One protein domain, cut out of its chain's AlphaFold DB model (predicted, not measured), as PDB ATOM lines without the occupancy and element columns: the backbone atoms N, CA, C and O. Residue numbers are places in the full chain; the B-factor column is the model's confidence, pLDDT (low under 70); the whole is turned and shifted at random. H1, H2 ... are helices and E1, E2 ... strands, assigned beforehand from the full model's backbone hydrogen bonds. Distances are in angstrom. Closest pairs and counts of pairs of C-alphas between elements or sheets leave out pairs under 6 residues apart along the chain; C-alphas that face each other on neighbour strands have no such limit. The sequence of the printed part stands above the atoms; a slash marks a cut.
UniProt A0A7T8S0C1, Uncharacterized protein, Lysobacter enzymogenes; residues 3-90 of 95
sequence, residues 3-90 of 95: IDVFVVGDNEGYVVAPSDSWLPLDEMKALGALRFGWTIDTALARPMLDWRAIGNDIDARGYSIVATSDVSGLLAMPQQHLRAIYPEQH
ATOM      1  N   ILE A   3     155.930 149.387 119.425       84.25
ATOM      2  CA  ILE A   3     157.324 148.969 119.513       84.25
ATOM      3  C   ILE A   3     157.944 148.984 118.125       84.25
ATOM      4  O   ILE A   3     157.286 148.678 117.130       84.25
ATOM      5  N   ASP A   4     159.223 149.296 118.087       85.81
ATOM      6  CA  ASP A   4     160.050 149.268 116.903       85.81
ATOM      7  C   ASP A   4     160.913 148.014 116.937       85.81
ATOM      8  O   ASP A   4     161.535 147.684 117.949       85.81
ATOM      9  N   VAL A   5     160.891 147.279 115.829       84.12
ATOM     10  CA  VAL A   5     161.592 146.009 115.682       84.12
ATOM     11  C   VAL A   5     162.597 146.135 114.560       84.12
ATOM     12  O   VAL A   5     162.200 146.264 113.405       84.12
ATOM     13  N   PHE A   6     163.877 146.018 114.881       84.94
ATOM     14  CA  PHE A   6     164.977 146.104 113.930       84.94
ATOM     15  C   PHE A   6     165.600 144.750 113.665       84.94
ATOM     16  O   PHE A   6     165.851 143.992 114.593       84.94
ATOM     17  N   VAL A   7     165.907 144.475 112.402       83.38
ATOM     18  CA  VAL A   7     166.643 143.279 111.996       83.38
ATOM     19  C   VAL A   7     168.128 143.455 112.306       83.38
ATOM     20  O   VAL A   7     168.729 144.474 111.945       83.38
ATOM     21  N   VAL A   8     168.710 142.441 112.943       82.38
ATOM     22  CA  VAL A   8     170.144 142.329 113.230       82.38
ATOM     23  C   VAL A   8     170.803 141.408 112.204       82.38
ATOM     24  O   VAL A   8     170.282 140.324 111.917       82.38
ATOM     25  N   GLY A   9     171.941 141.838 111.653       77.75
ATOM     26  CA  GLY A   9     172.728 141.038 110.715       77.75
ATOM     27  C   GLY A   9     171.942 140.647 109.459       77.75
ATOM     28  O   GLY A   9     171.179 141.447 108.903       77.75
ATOM     29  N   ASP A  10     172.114 139.403 109.010       75.44
ATOM     30  CA  ASP A  10     171.352 138.814 107.899       75.44
ATOM     31  C   ASP A  10     170.133 138.031 108.410       75.44
ATOM     32  O   ASP A  10     169.972 136.841 108.156       75.44
ATOM     33  N   ASN A  11     169.273 138.716 109.177       73.00
ATOM     34  CA  ASN A  11     168.085 138.127 109.807       73.00
ATOM     35  C   ASN A  11     168.420 137.065 110.874       73.00
ATOM     36  O   ASN A  11     167.720 136.066 111.029       73.00
ATOM     37  N   GLU A  12     169.494 137.299 111.626       76.19
ATOM     38  CA  GLU A  12     169.945 136.421 112.715       76.19
ATOM     39  C   GLU A  12     169.118 136.643 113.994       76.19
ATOM     40  O   GLU A  12     168.906 135.730 114.798       76.19
ATOM     41  N   GLY A  13     168.575 137.850 114.153       80.75
ATOM     42  CA  GLY A  13     167.731 138.225 115.275       80.75
ATOM     43  C   GLY A  13     167.111 139.604 115.114       80.75
ATOM     44  O   GLY A  13     167.212 140.247 114.065       80.75
ATOM     45  N   TYR A  14     166.458 140.044 116.181       84.44
ATOM     46  CA  TYR A  14     165.693 141.273 116.232       84.44
ATOM     47  C   TYR A  14     166.025 142.067 117.490       84.44
ATOM     48  O   TYR A  14     166.138 141.501 118.574       84.44
ATOM     49  N   VAL A  15     166.113 143.384 117.357       86.50
ATOM     50  CA  VAL A  15     166.070 144.308 118.491       86.50
ATOM     51  C   VAL A  15     164.670 144.877 118.587       86.50
ATOM     52  O   VAL A  15     164.160 145.408 117.606       86.50
ATOM     53  N   VAL A  16     164.062 144.769 119.764       86.50
ATOM     54  CA  VAL A  16     162.734 145.300 120.064       86.50
ATOM     55  C   VAL A  16     162.878 146.433 121.066       86.50
ATOM     56  O   VAL A  16     163.439 146.238 122.141       86.50
ATOM     57  N   ALA A  17     162.348 147.604 120.744       87.62
ATOM     58  CA  ALA A  17     162.355 148.759 121.633       87.62
ATOM     59  C   ALA A  17     160.998 149.467 121.611       87.62
ATOM     60  O   ALA A  17     160.269 149.341 120.627       87.62
ATOM     61  N   PRO A  18     160.613 150.216 122.657       86.50
ATOM     62  CA  PRO A  18     159.446 151.086 122.579       86.50
ATOM     63  C   PRO A  18     159.584 152.067 121.415       86.50
ATOM     64  O   PRO A  18     160.674 152.597 121.175       86.50
ATOM     65  N   SER A  19     158.488 152.329 120.704       80.94
ATOM     66  CA  SER A  19     158.533 153.343 119.655       80.94
ATOM     67  C   SER A  19     158.860 154.711 120.242       80.94
ATOM     68  O   SER A  19     158.455 155.017 121.364       80.94
ATOM     69  N   ASP A  20     159.628 155.504 119.496       75.06
ATOM     70  CA  ASP A  20     160.108 156.832 119.911       75.06
ATOM     71  C   ASP A  20     161.086 156.824 121.113       75.06
ATOM     72  O   ASP A  20     161.387 157.873 121.688       75.06
ATOM     73  N   SER A  21     161.622 155.656 121.496       74.38
ATOM     74  CA  SER A  21     162.621 155.536 122.567       74.38
ATOM     75  C   SER A  21     164.065 155.655 122.076       74.38
ATOM     76  O   SER A  21     164.369 155.514 120.888       74.38
ATOM     77  N   TRP A  22     164.975 155.928 123.014       76.25
ATOM     78  CA  TRP A  22     166.409 155.988 122.747       76.25
ATOM     79  C   TRP A  22     166.964 154.584 122.522       76.25
ATOM     80  O   TRP A  22     166.811 153.713 123.374       76.25
ATOM     81  N   LEU A  23     167.681 154.392 121.415       75.56
ATOM     82  CA  LEU A  23     168.485 153.196 121.183       75.56
ATOM     83  C   LEU A  23     169.973 153.538 121.324       75.56
ATOM     84  O   LEU A  23     170.423 154.513 120.711       75.56
ATOM     85  N   PRO A  24     170.766 152.757 122.083       76.31
ATOM     86  CA  PRO A  24     172.209 152.950 122.166       76.31
ATOM     87  C   PRO A  24     172.865 152.515 120.848       76.31
ATOM     88  O   PRO A  24     173.318 151.383 120.696       76.31
ATOM     89  N   LEU A  25     172.896 153.421 119.864       73.31
ATOM     90  CA  LEU A  25     173.303 153.118 118.486       73.31
ATOM     91  C   LEU A  25     174.708 152.510 118.380       73.31
ATOM     92  O   LEU A  25     174.944 151.693 117.496       73.31
ATOM     93  N   ASP A  26     175.633 152.881 119.264       74.81
ATOM     94  CA  ASP A  26     176.996 152.340 119.254       74.81
ATOM     95  C   ASP A  26     177.038 150.867 119.681       74.81
ATOM     96  O   ASP A  26     177.716 150.055 119.050       74.81
ATOM     97  N   GLU A  27     176.241 150.489 120.682       73.75
ATOM     98  CA  GLU A  27     176.071 149.092 121.096       73.75
ATOM     99  C   GLU A  27     175.315 148.294 120.023       73.75
ATOM    100  O   GLU A  27     175.709 147.189 119.653       73.75
ATOM    101  N   MET A  28     174.291 148.903 119.422       73.94
ATOM    102  CA  MET A  28     173.524 148.318 118.318       73.94
ATOM    103  C   MET A  28     174.373 148.061 117.065       73.94
ATOM    104  O   MET A  28     174.159 147.082 116.350       73.94
ATOM    105  N   LYS A  29     175.364 148.914 116.787       70.50
ATOM    106  CA  LYS A  29     176.338 148.691 115.707       70.50
ATOM    107  C   LYS A  29     177.268 147.520 116.017       70.50
ATOM    108  O   LYS A  29     177.581 146.757 115.105       70.50
ATOM    109  N   ALA A  30     177.668 147.356 117.280       74.12
ATOM    110  CA  ALA A  30     178.517 146.250 117.722       74.12
ATOM    111  C   ALA A  30     177.829 144.878 117.592       74.12
ATOM    112  O   ALA A  30     178.504 143.882 117.350       74.12
ATOM    113  N   LEU A  31     176.494 144.835 117.668       67.81
ATOM    114  CA  LEU A  31     175.681 143.622 117.505       67.81
ATOM    115  C   LEU A  31     175.584 143.091 116.059       67.81
ATOM    116  O   LEU A  31     174.875 142.120 115.827       67.81
ATOM    117  N   GLY A  32     176.291 143.677 115.087       64.38
ATOM    118  CA  GLY A  32     176.319 143.163 113.708       64.38
ATOM    119  C   GLY A  32     175.475 143.962 112.714       64.38
ATOM    120  O   GLY A  32     174.929 143.395 111.773       64.38
ATOM    121  N   ALA A  33     175.413 145.286 112.900       66.88
ATOM    122  CA  ALA A  33     174.691 146.247 112.062       66.88
ATOM    123  C   ALA A  33     173.165 146.047 112.057       66.88
ATOM    124  O   ALA A  33     172.601 145.342 111.220       66.88
ATOM    125  N   LEU A  34     172.481 146.752 112.961       74.38
ATOM    126  CA  LEU A  34     171.046 147.011 112.835       74.38
ATOM    127  C   LEU A  34     170.752 147.608 111.445       74.38
ATOM    128  O   LEU A  34     171.295 148.658 111.101       74.38
ATOM    129  N   ARG A  35     169.919 146.944 110.634       75.56
ATOM    130  CA  ARG A  35     169.710 147.344 109.228       75.56
ATOM    131  C   ARG A  35     168.494 148.243 109.062       75.56
ATOM    132  O   ARG A  35     168.599 149.433 108.788       75.56
ATOM    133  N   PHE A  36     167.326 147.640 109.182       75.81
ATOM    134  CA  PHE A  36     166.033 148.283 109.034       75.81
ATOM    135  C   PHE A  36     165.041 147.547 109.921       75.81
ATOM    136  O   PHE A  36     165.294 146.427 110.370       75.81
ATOM    137  N   GLY A  37     163.926 148.197 110.192       80.50
ATOM    138  CA  GLY A  37     162.916 147.671 111.077       80.50
ATOM    139  C   GLY A  37     161.520 148.108 110.700       80.50
ATOM    140  O   GLY A  37     161.301 148.727 109.658       80.50
ATOM    141  N   TRP A  38     160.583 147.809 111.586       84.38
ATOM    142  CA  TRP A  38     159.187 148.201 111.461       84.38
ATOM    143  C   TRP A  38     158.623 148.582 112.818       84.38
ATOM    144  O   TRP A  38     158.962 147.964 113.826       84.38
ATOM    145  N   THR A  39     157.700 149.539 112.828       83.94
ATOM    146  CA  THR A  39     156.857 149.766 113.999       83.94
ATOM    147  C   THR A  39     155.672 148.811 113.979       83.94
ATOM    148  O   THR A  39     154.937 148.754 112.989       83.94
ATOM    149  N   ILE A  40     155.431 148.122 115.088       78.94
ATOM    150  CA  ILE A  40     154.243 147.297 115.299       78.94
ATOM    151  C   ILE A  40     153.485 147.730 116.547       78.94
ATOM    152  O   ILE A  40     154.064 148.207 117.521       78.94
ATOM    153  N   ASP A  41     152.167 147.542 116.524       79.12
ATOM    154  CA  ASP A  41     151.382 147.548 117.753       79.12
ATOM    155  C   ASP A  41     151.435 146.149 118.366       79.12
ATOM    156  O   ASP A  41     151.094 145.168 117.705       79.12
ATOM    157  N   THR A  42     151.831 146.046 119.633       73.44
ATOM    158  CA  THR A  42     151.816 144.787 120.384       73.44
ATOM    159  C   THR A  42     150.428 144.151 120.431       73.44
ATOM    160  O   THR A  42     150.336 142.933 120.514       73.44
ATOM    161  N   ALA A  43     149.349 144.936 120.308       72.88
ATOM    162  CA  ALA A  43     147.987 144.407 120.195       72.88
ATOM    163  C   ALA A  43     147.742 143.637 118.882       72.88
ATOM    164  O   ALA A  43     146.833 142.814 118.805       72.88
ATOM    165  N   LEU A  44     148.547 143.909 117.849       66.56
ATOM    166  CA  LEU A  44     148.511 143.248 116.544       66.56
ATOM    167  C   LEU A  44     149.626 142.210 116.382       66.56
ATOM    168  O   LEU A  44     149.675 141.518 115.367       66.56
ATOM    169  N   ALA A  45     150.538 142.104 117.344       65.44
ATOM    170  CA  ALA A  45     151.640 141.167 117.271       65.44
ATOM    171  C   ALA A  45     151.180 139.755 117.661       65.44
ATOM    172  O   ALA A  45     150.297 139.574 118.503       65.44
ATOM    173  N   ARG A  46     151.752 138.722 117.026       62.84
ATOM    174  CA  ARG A  46     151.344 137.340 117.307       62.84
ATOM    175  C   ARG A  46     151.671 136.953 118.760       62.84
ATOM    176  O   ARG A  46     152.711 137.356 119.277       62.84
ATOM    177  N   PRO A  47     150.859 136.087 119.393       58.94
ATOM    178  CA  PRO A  47     151.081 135.612 120.764       58.94
ATOM    179  C   PRO A  47     152.314 134.704 120.938       58.94
ATOM    180  O   PRO A  47     152.510 134.155 122.013       58.94
ATOM    181  N   MET A  48     153.129 134.510 119.895       62.53
ATOM    182  CA  MET A  48     154.308 133.634 119.933       62.53
ATOM    183  C   MET A  48     155.535 134.284 120.583       62.53
ATOM    184  O   MET A  48     156.500 133.585 120.865       62.53
ATOM    185  N   LEU A  49     155.503 135.594 120.827       69.75
ATOM    186  CA  LEU A  49     156.565 136.294 121.541       69.75
ATOM    187  C   LEU A  49     156.343 136.214 123.045       69.75
ATOM    188  O   LEU A  49     155.237 136.471 123.526       69.75
ATOM    189  N   ASP A  50     157.416 135.944 123.788       79.25
ATOM    190  CA  ASP A  50     157.417 136.118 125.237       79.25
ATOM    191  C   ASP A  50     157.461 137.614 125.576       79.25
ATOM    192  O   ASP A  50     158.492 138.197 125.917       79.25
ATOM    193  N   TRP A  51     156.296 138.254 125.470       79.25
ATOM    194  CA  TRP A  51     156.107 139.666 125.791       79.25
ATOM    195  C   TRP A  51     156.503 140.015 127.220       79.25
ATOM    196  O   TRP A  51     156.828 141.167 127.497       79.25
ATOM    197  N   ARG A  52     156.484 139.035 128.127       83.69
ATOM    198  CA  ARG A  52     156.884 139.249 129.511       83.69
ATOM    199  C   ARG A  52     158.401 139.361 129.619       83.69
ATOM    200  O   ARG A  52     158.878 140.286 130.268       83.69
ATOM    201  N   ALA A  53     159.147 138.464 128.977       84.38
ATOM    202  CA  ALA A  53     160.604 138.556 128.914       84.38
ATOM    203  C   ALA A  53     161.058 139.840 128.198       84.38
ATOM    204  O   ALA A  53     161.888 140.575 128.728       84.38
ATOM    205  N   ILE A  54     160.429 140.161 127.062       84.75
ATOM    206  CA  ILE A  54     160.699 141.389 126.299       84.75
ATOM    207  C   ILE A  54     160.425 142.635 127.148       84.75
ATOM    208  O   ILE A  54     161.243 143.549 127.173       84.75
ATOM    209  N   GLY A  55     159.296 142.668 127.864       86.75
ATOM    210  CA  GLY A  55     158.962 143.768 128.768       86.75
ATOM    211  C   GLY A  55     160.009 143.957 129.865       86.75
ATOM    212  O   GLY A  55     160.478 145.070 130.066       86.75
ATOM    213  N   ASN A  56     160.450 142.868 130.505       89.19
ATOM    214  CA  ASN A  56     161.476 142.932 131.548       89.19
ATOM    215  C   ASN A  56     162.817 143.484 131.032       89.19
ATOM    216  O   ASN A  56     163.474 144.255 131.731       89.19
ATOM    217  N   ASP A  57     163.242 143.091 129.829       89.12
ATOM    218  CA  ASP A  57     164.465 143.620 129.219       89.12
ATOM    219  C   ASP A  57     164.332 145.103 128.865       89.12
ATOM    220  O   ASP A  57     165.246 145.884 129.137       89.12
ATOM    221  N   ILE A  58     163.181 145.501 128.312       88.25
ATOM    222  CA  ILE A  58     162.877 146.901 128.009       88.25
ATOM    223  C   ILE A  58     162.904 147.743 129.288       88.25
ATOM    224  O   ILE A  58     163.532 148.798 129.296       88.25
ATOM    225  N   ASP A  59     162.298 147.278 130.377       88.06
ATOM    226  CA  ASP A  59     162.305 147.999 131.654       88.06
ATOM    227  C   ASP A  59     163.722 148.123 132.243       88.06
ATOM    228  O   ASP A  59     164.047 149.118 132.892       88.06
ATOM    229  N   ALA A  60     164.586 147.130 132.008       87.31
ATOM    230  CA  ALA A  60     165.951 147.114 132.526       87.31
ATOM    231  C   ALA A  60     166.954 147.916 131.675       87.31
ATOM    232  O   ALA A  60     167.903 148.477 132.225       87.31
ATOM    233  N   ARG A  61     166.796 147.931 130.343       85.00
ATOM    234  CA  ARG A  61     167.821 148.417 129.390       85.00
ATOM    235  C   ARG A  61     167.287 149.379 128.328       85.00
ATOM    236  O   ARG A  61     168.075 149.986 127.609       85.00
ATOM    237  N   GLY A  62     165.969 149.501 128.194       85.62
ATOM    238  CA  GLY A  62     165.291 150.273 127.147       85.62
ATOM    239  C   GLY A  62     165.016 149.498 125.851       85.62
ATOM    240  O   GLY A  62     164.302 150.000 124.988       85.62
ATOM    241  N   TYR A  63     165.537 148.276 125.707       87.31
ATOM    242  CA  TYR A  63     165.341 147.404 124.544       87.31
ATOM    243  C   TYR A  63     165.512 145.925 124.931       87.31
ATOM    244  O   TYR A  63     166.074 145.610 125.978       87.31
ATOM    245  N   SER A  64     165.071 145.015 124.063       87.88
ATOM    246  CA  SER A  64     165.286 143.564 124.162       87.88
ATOM    247  C   SER A  64     165.883 143.022 122.860       87.88
ATOM    248  O   SER A  64     165.673 143.597 121.790       87.88
ATOM    249  N   ILE A  65     166.635 141.923 122.946       86.75
ATOM    250  CA  ILE A  65     167.205 141.206 121.798       86.75
ATOM    251  C   ILE A  65     166.522 139.846 121.721       86.75
ATOM    252  O   ILE A  65     166.508 139.103 122.699       86.75
ATOM    253  N   VAL A  66     165.988 139.506 120.554       84.12
ATOM    254  CA  VAL A  66     165.238 138.270 120.332       84.12
ATOM    255  C   VAL A  66     165.852 137.510 119.160       84.12
ATOM    256  O   VAL A  66     166.050 138.083 118.089       84.12
ATOM    257  N   ALA A  67     166.173 136.227 119.330       79.19
ATOM    258  CA  ALA A  67     166.753 135.422 118.255       79.19
ATOM    259  C   ALA A  67     165.714 135.123 117.166       79.19
ATOM    260  O   ALA A  67     164.527 134.971 117.453       79.19
ATOM    261  N   THR A  68     166.135 134.972 115.903       76.31
ATOM    262  CA  THR A  68     165.166 134.696 114.828       76.31
ATOM    263  C   THR A  68     164.414 133.375 115.009       76.31
ATOM    264  O   THR A  68     163.290 133.244 114.522       76.31
ATOM    265  N   SER A  69     165.013 132.401 115.701       73.50
ATOM    266  CA  SER A  69     164.395 131.112 116.037       73.50
ATOM    267  C   SER A  69     163.178 131.263 116.942       73.50
ATOM    268  O   SER A  69     162.228 130.492 116.827       73.50
ATOM    269  N   ASP A  70     163.185 132.289 117.788       68.75
ATOM    270  CA  ASP A  70     162.118 132.579 118.749       68.75
ATOM    271  C   ASP A  70     161.007 133.420 118.099       68.75
ATOM    272  O   ASP A  70     159.990 133.751 118.705       68.75
ATOM    273  N   VAL A  71     161.208 133.761 116.824       62.75
ATOM    274  CA  VAL A  71     160.473 134.771 116.077       62.75
ATOM    275  C   VAL A  71     160.065 134.217 114.711       62.75
ATOM    276  O   VAL A  71     160.286 134.789 113.643       62.75
ATOM    277  N   SER A  72     159.405 133.063 114.717       54.56
ATOM    278  CA  SER A  72     158.643 132.627 113.547       54.56
ATOM    279  C   SER A  72     157.404 133.520 113.403       54.56
ATOM    280  O   SER A  72     156.391 133.322 114.071       54.56
ATOM    281  N   GLY A  73     157.481 134.550 112.557       56.50
ATOM    282  CA  GLY A  73     156.323 135.391 112.234       56.50
ATOM    283  C   GLY A  73     156.007 136.487 113.256       56.50
ATOM    284  O   GLY A  73     154.833 136.699 113.564       56.50
ATOM    285  N   LEU A  74     157.039 137.207 113.731       57.75
ATOM    286  CA  LEU A  74     156.917 138.409 114.586       57.75
ATOM    287  C   LEU A  74     155.783 139.339 114.143       57.75
ATOM    288  O   LEU A  74     155.038 139.909 114.935       57.75
ATOM    289  N   LEU A  75     155.696 139.497 112.829       61.12
ATOM    290  CA  LEU A  75     154.769 140.371 112.166       61.12
ATOM    291  C   LEU A  75     153.555 139.522 111.816       61.12
ATOM    292  O   LEU A  75     153.621 138.621 110.980       61.12
ATOM    293  N   ALA A  76     152.412 139.833 112.425       58.69
ATOM    294  CA  ALA A  76     151.137 139.266 111.991       58.69
ATOM    295  C   ALA A  76     150.782 139.658 110.538       58.69
ATOM    296  O   ALA A  76     149.814 139.141 109.982       58.69
ATOM    297  N   MET A  77     151.572 140.549 109.926       61.09
ATOM    298  CA  MET A  77     151.452 141.034 108.557       61.09
ATOM    299  C   MET A  77     152.722 140.746 107.738       61.09
ATOM    300  O   MET A  77     153.823 140.765 108.286       61.09
ATOM    301  N   PRO A  78     152.602 140.544 106.413       63.84
ATOM    302  CA  PRO A  78     153.757 140.479 105.522       63.84
ATOM    303  C   PRO A  78     154.627 141.740 105.636       63.84
ATOM    304  O   PRO A  78     154.113 142.852 105.531       63.84
ATOM    305  N   GLN A  79     155.944 141.563 105.781       65.25
ATOM    306  CA  GLN A  79     156.942 142.642 105.914       65.25
ATOM    307  C   GLN A  79     156.817 143.735 104.841       65.25
ATOM    308  O   GLN A  79     156.965 144.917 105.132       65.25
ATOM    309  N   GLN A  80     156.483 143.342 103.610       66.31
ATOM    310  CA  GLN A  80     156.272 144.233 102.463       66.31
ATOM    311  C   GLN A  80     155.126 145.248 102.634       66.31
ATOM    312  O   GLN A  80     155.066 146.227 101.897       66.31
ATOM    313  N   HIS A  81     154.215 145.028 103.585       67.69
ATOM    314  CA  HIS A  81     153.122 145.956 103.891       67.69
ATOM    315  C   HIS A  81     153.449 146.918 105.035       67.69
ATOM    316  O   HIS A  81     152.641 147.790 105.353       67.69
ATOM    317  N   LEU A  82     154.611 146.766 105.668       70.69
ATOM    318  CA  LEU A  82     155.024 147.597 106.784       70.69
ATOM    319  C   LEU A  82     156.004 148.660 106.305       70.69
ATOM    320  O   LEU A  82     156.941 148.393 105.550       70.69
ATOM    321  N   ARG A  83     155.800 149.890 106.777       76.38
ATOM    322  CA  ARG A  83     156.719 150.989 106.501       76.38
ATOM    323  C   ARG A  83     158.048 150.712 107.198       76.38
ATOM    324  O   ARG A  83     158.075 150.567 108.418       76.38
ATOM    325  N   ALA A  84     159.124 150.666 106.419       79.75
ATOM    326  CA  ALA A  84     160.466 150.527 106.962       79.75
ATOM    327  C   ALA A  84     160.833 151.759 107.803       79.75
ATOM    328  O   ALA A  84     160.603 152.900 107.387       79.75
ATOM    329  N   ILE A  85     161.419 151.501 108.963       82.25
ATOM    330  CA  ILE A  85     162.082 152.486 109.815       82.25
ATOM    331  C   ILE A  85     163.562 152.134 109.914       82.25
ATOM    332  O   ILE A  85     163.950 150.973 109.764       82.25
ATOM    333  N   TYR A  86     164.393 153.138 110.158       79.88
ATOM    334  CA  TYR A  86     165.835 152.962 110.282       79.88
ATOM    335  C   TYR A  86     166.296 153.353 111.686       79.88
ATOM    336  O   TYR A  86     165.766 154.316 112.238       79.88
ATOM    337  N   PRO A  87     167.298 152.662 112.259       74.25
ATOM    338  CA  PRO A  87     167.783 152.945 113.614       74.25
ATOM    339  C   PRO A  87     168.230 154.402 113.770       74.25
ATOM    340  O   PRO A  87     168.002 155.032 114.793       74.25
ATOM    341  N   GLU A  88     168.782 154.976 112.698       73.62
ATOM    342  CA  GLU A  88     169.204 156.380 112.606       73.62
ATOM    343  C   GLU A  88     168.069 157.384 112.894       73.62
ATOM    344  O   GLU A  88     168.333 158.536 113.243       73.62
ATOM    345  N   GLN A  89     166.813 156.966 112.685       71.44
ATOM    346  CA  GLN A  89     165.607 157.777 112.876       71.44
ATOM    347  C   GLN A  89     165.155 157.809 114.339       71.44
ATOM    348  O   GLN A  89     164.368 158.683 114.696       71.44
ATOM    349  N   HIS A  90     165.695 156.934 115.195       67.12
ATOM    350  CA  HIS A  90     165.572 157.050 116.646       67.12
ATOM    351  C   HIS A  90     166.516 158.143 117.145       67.12
ATOM    352  O   HIS A  90     167.593 157.894 117.687       67.12
TER     353      HIS A  90
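What this domain is: This is residues 3 to 90 of the 95 residues of an uncharacterized protein of Lysobacter enzymogenes (UniProt A0A7T8S0C1). Look first for a small, strongly twisted sheet of four strands, with E1 and E2 in the middle of the domain, helix H2 packed beside the E2 and E4 end, and the short helix H1 grazing the sheet near the beginning of E3. A long stretch with no named element, residues 68 to 90, runs from E4 round to the other edge, where residues 84 to 85 pair with E3. The printed part has 88 residues, with two named helices and four named strands in the order E1 E2 H1 E3 H2 E4; the sheet's order is E3 E1 E2 E4, antiparallel throughout. The class is mixed, helices and strands, with under half of the residues in named elements. The whole is compact, with a radius of gyration of the C-alphas of 11.8 A, and its outline is rounded, spanning 30 by 28 by 24 A.

Where its parts are: Find C-alpha 3 at (157.324, 148.969, 119.513); from there E1 runs through residues 3 to 8, 15.7 A from first to last C-alpha. E2, residues 13 to 18, is 17.0 A long, and H1, residues 25 to 30, is 8.7 A long. E3, residues 34 to 41, is the longest strand at 20.3 A. H2, residues 51 to 61, begins at C-alpha 51 at (156.107, 139.666, 125.791) and is 15.1 A long. E4, residues 64 to 67, is 10.2 A long and ends at C-alpha 67 at (166.753, 135.422, 118.255).

How they stand to each other: Begin with the hairpin E1 and E2, where N 4 and O 17 are 2.7 A apart, within hydrogen-bond range. On E1, look across to the edge strand E3, where N 5 and O 38 are 2.9 A apart. Beside E2 is the edge strand E4, with N 14 and O 66 2.8 A apart. E2, H1 and E3 form a split strand-helix-strand unit, two strands running the same way with a helix between them along the chain and E1 between them in the sheet; its crossover is right-handed. H1 only grazes the sheet, with residues 25 to 29; its closest C-alphas to E3 are those of Met 28 and Leu 34, 6.2 A apart. H2 is on the sheet but stands at the sheet's level, its height over the sheet 2.4 A. Its closest C-alphas to E4 are those of Asp 57 and Ser 64, 5.1 A apart. H1 and H2 are apart. In both helices every O i to N i+4 pair is within hydrogen-bond range.

The domain as a whole: Measure the C-alphas of Ala 60 and Gln 80, the two farthest apart, and you will find 31.7 A. The printed part has no cut, and none of the links between named elements is long. The mean pLDDT of the printed part is 76.0; look for values under 70 at residues 31 to 33, 44 to 49, 70 to 81 and 90.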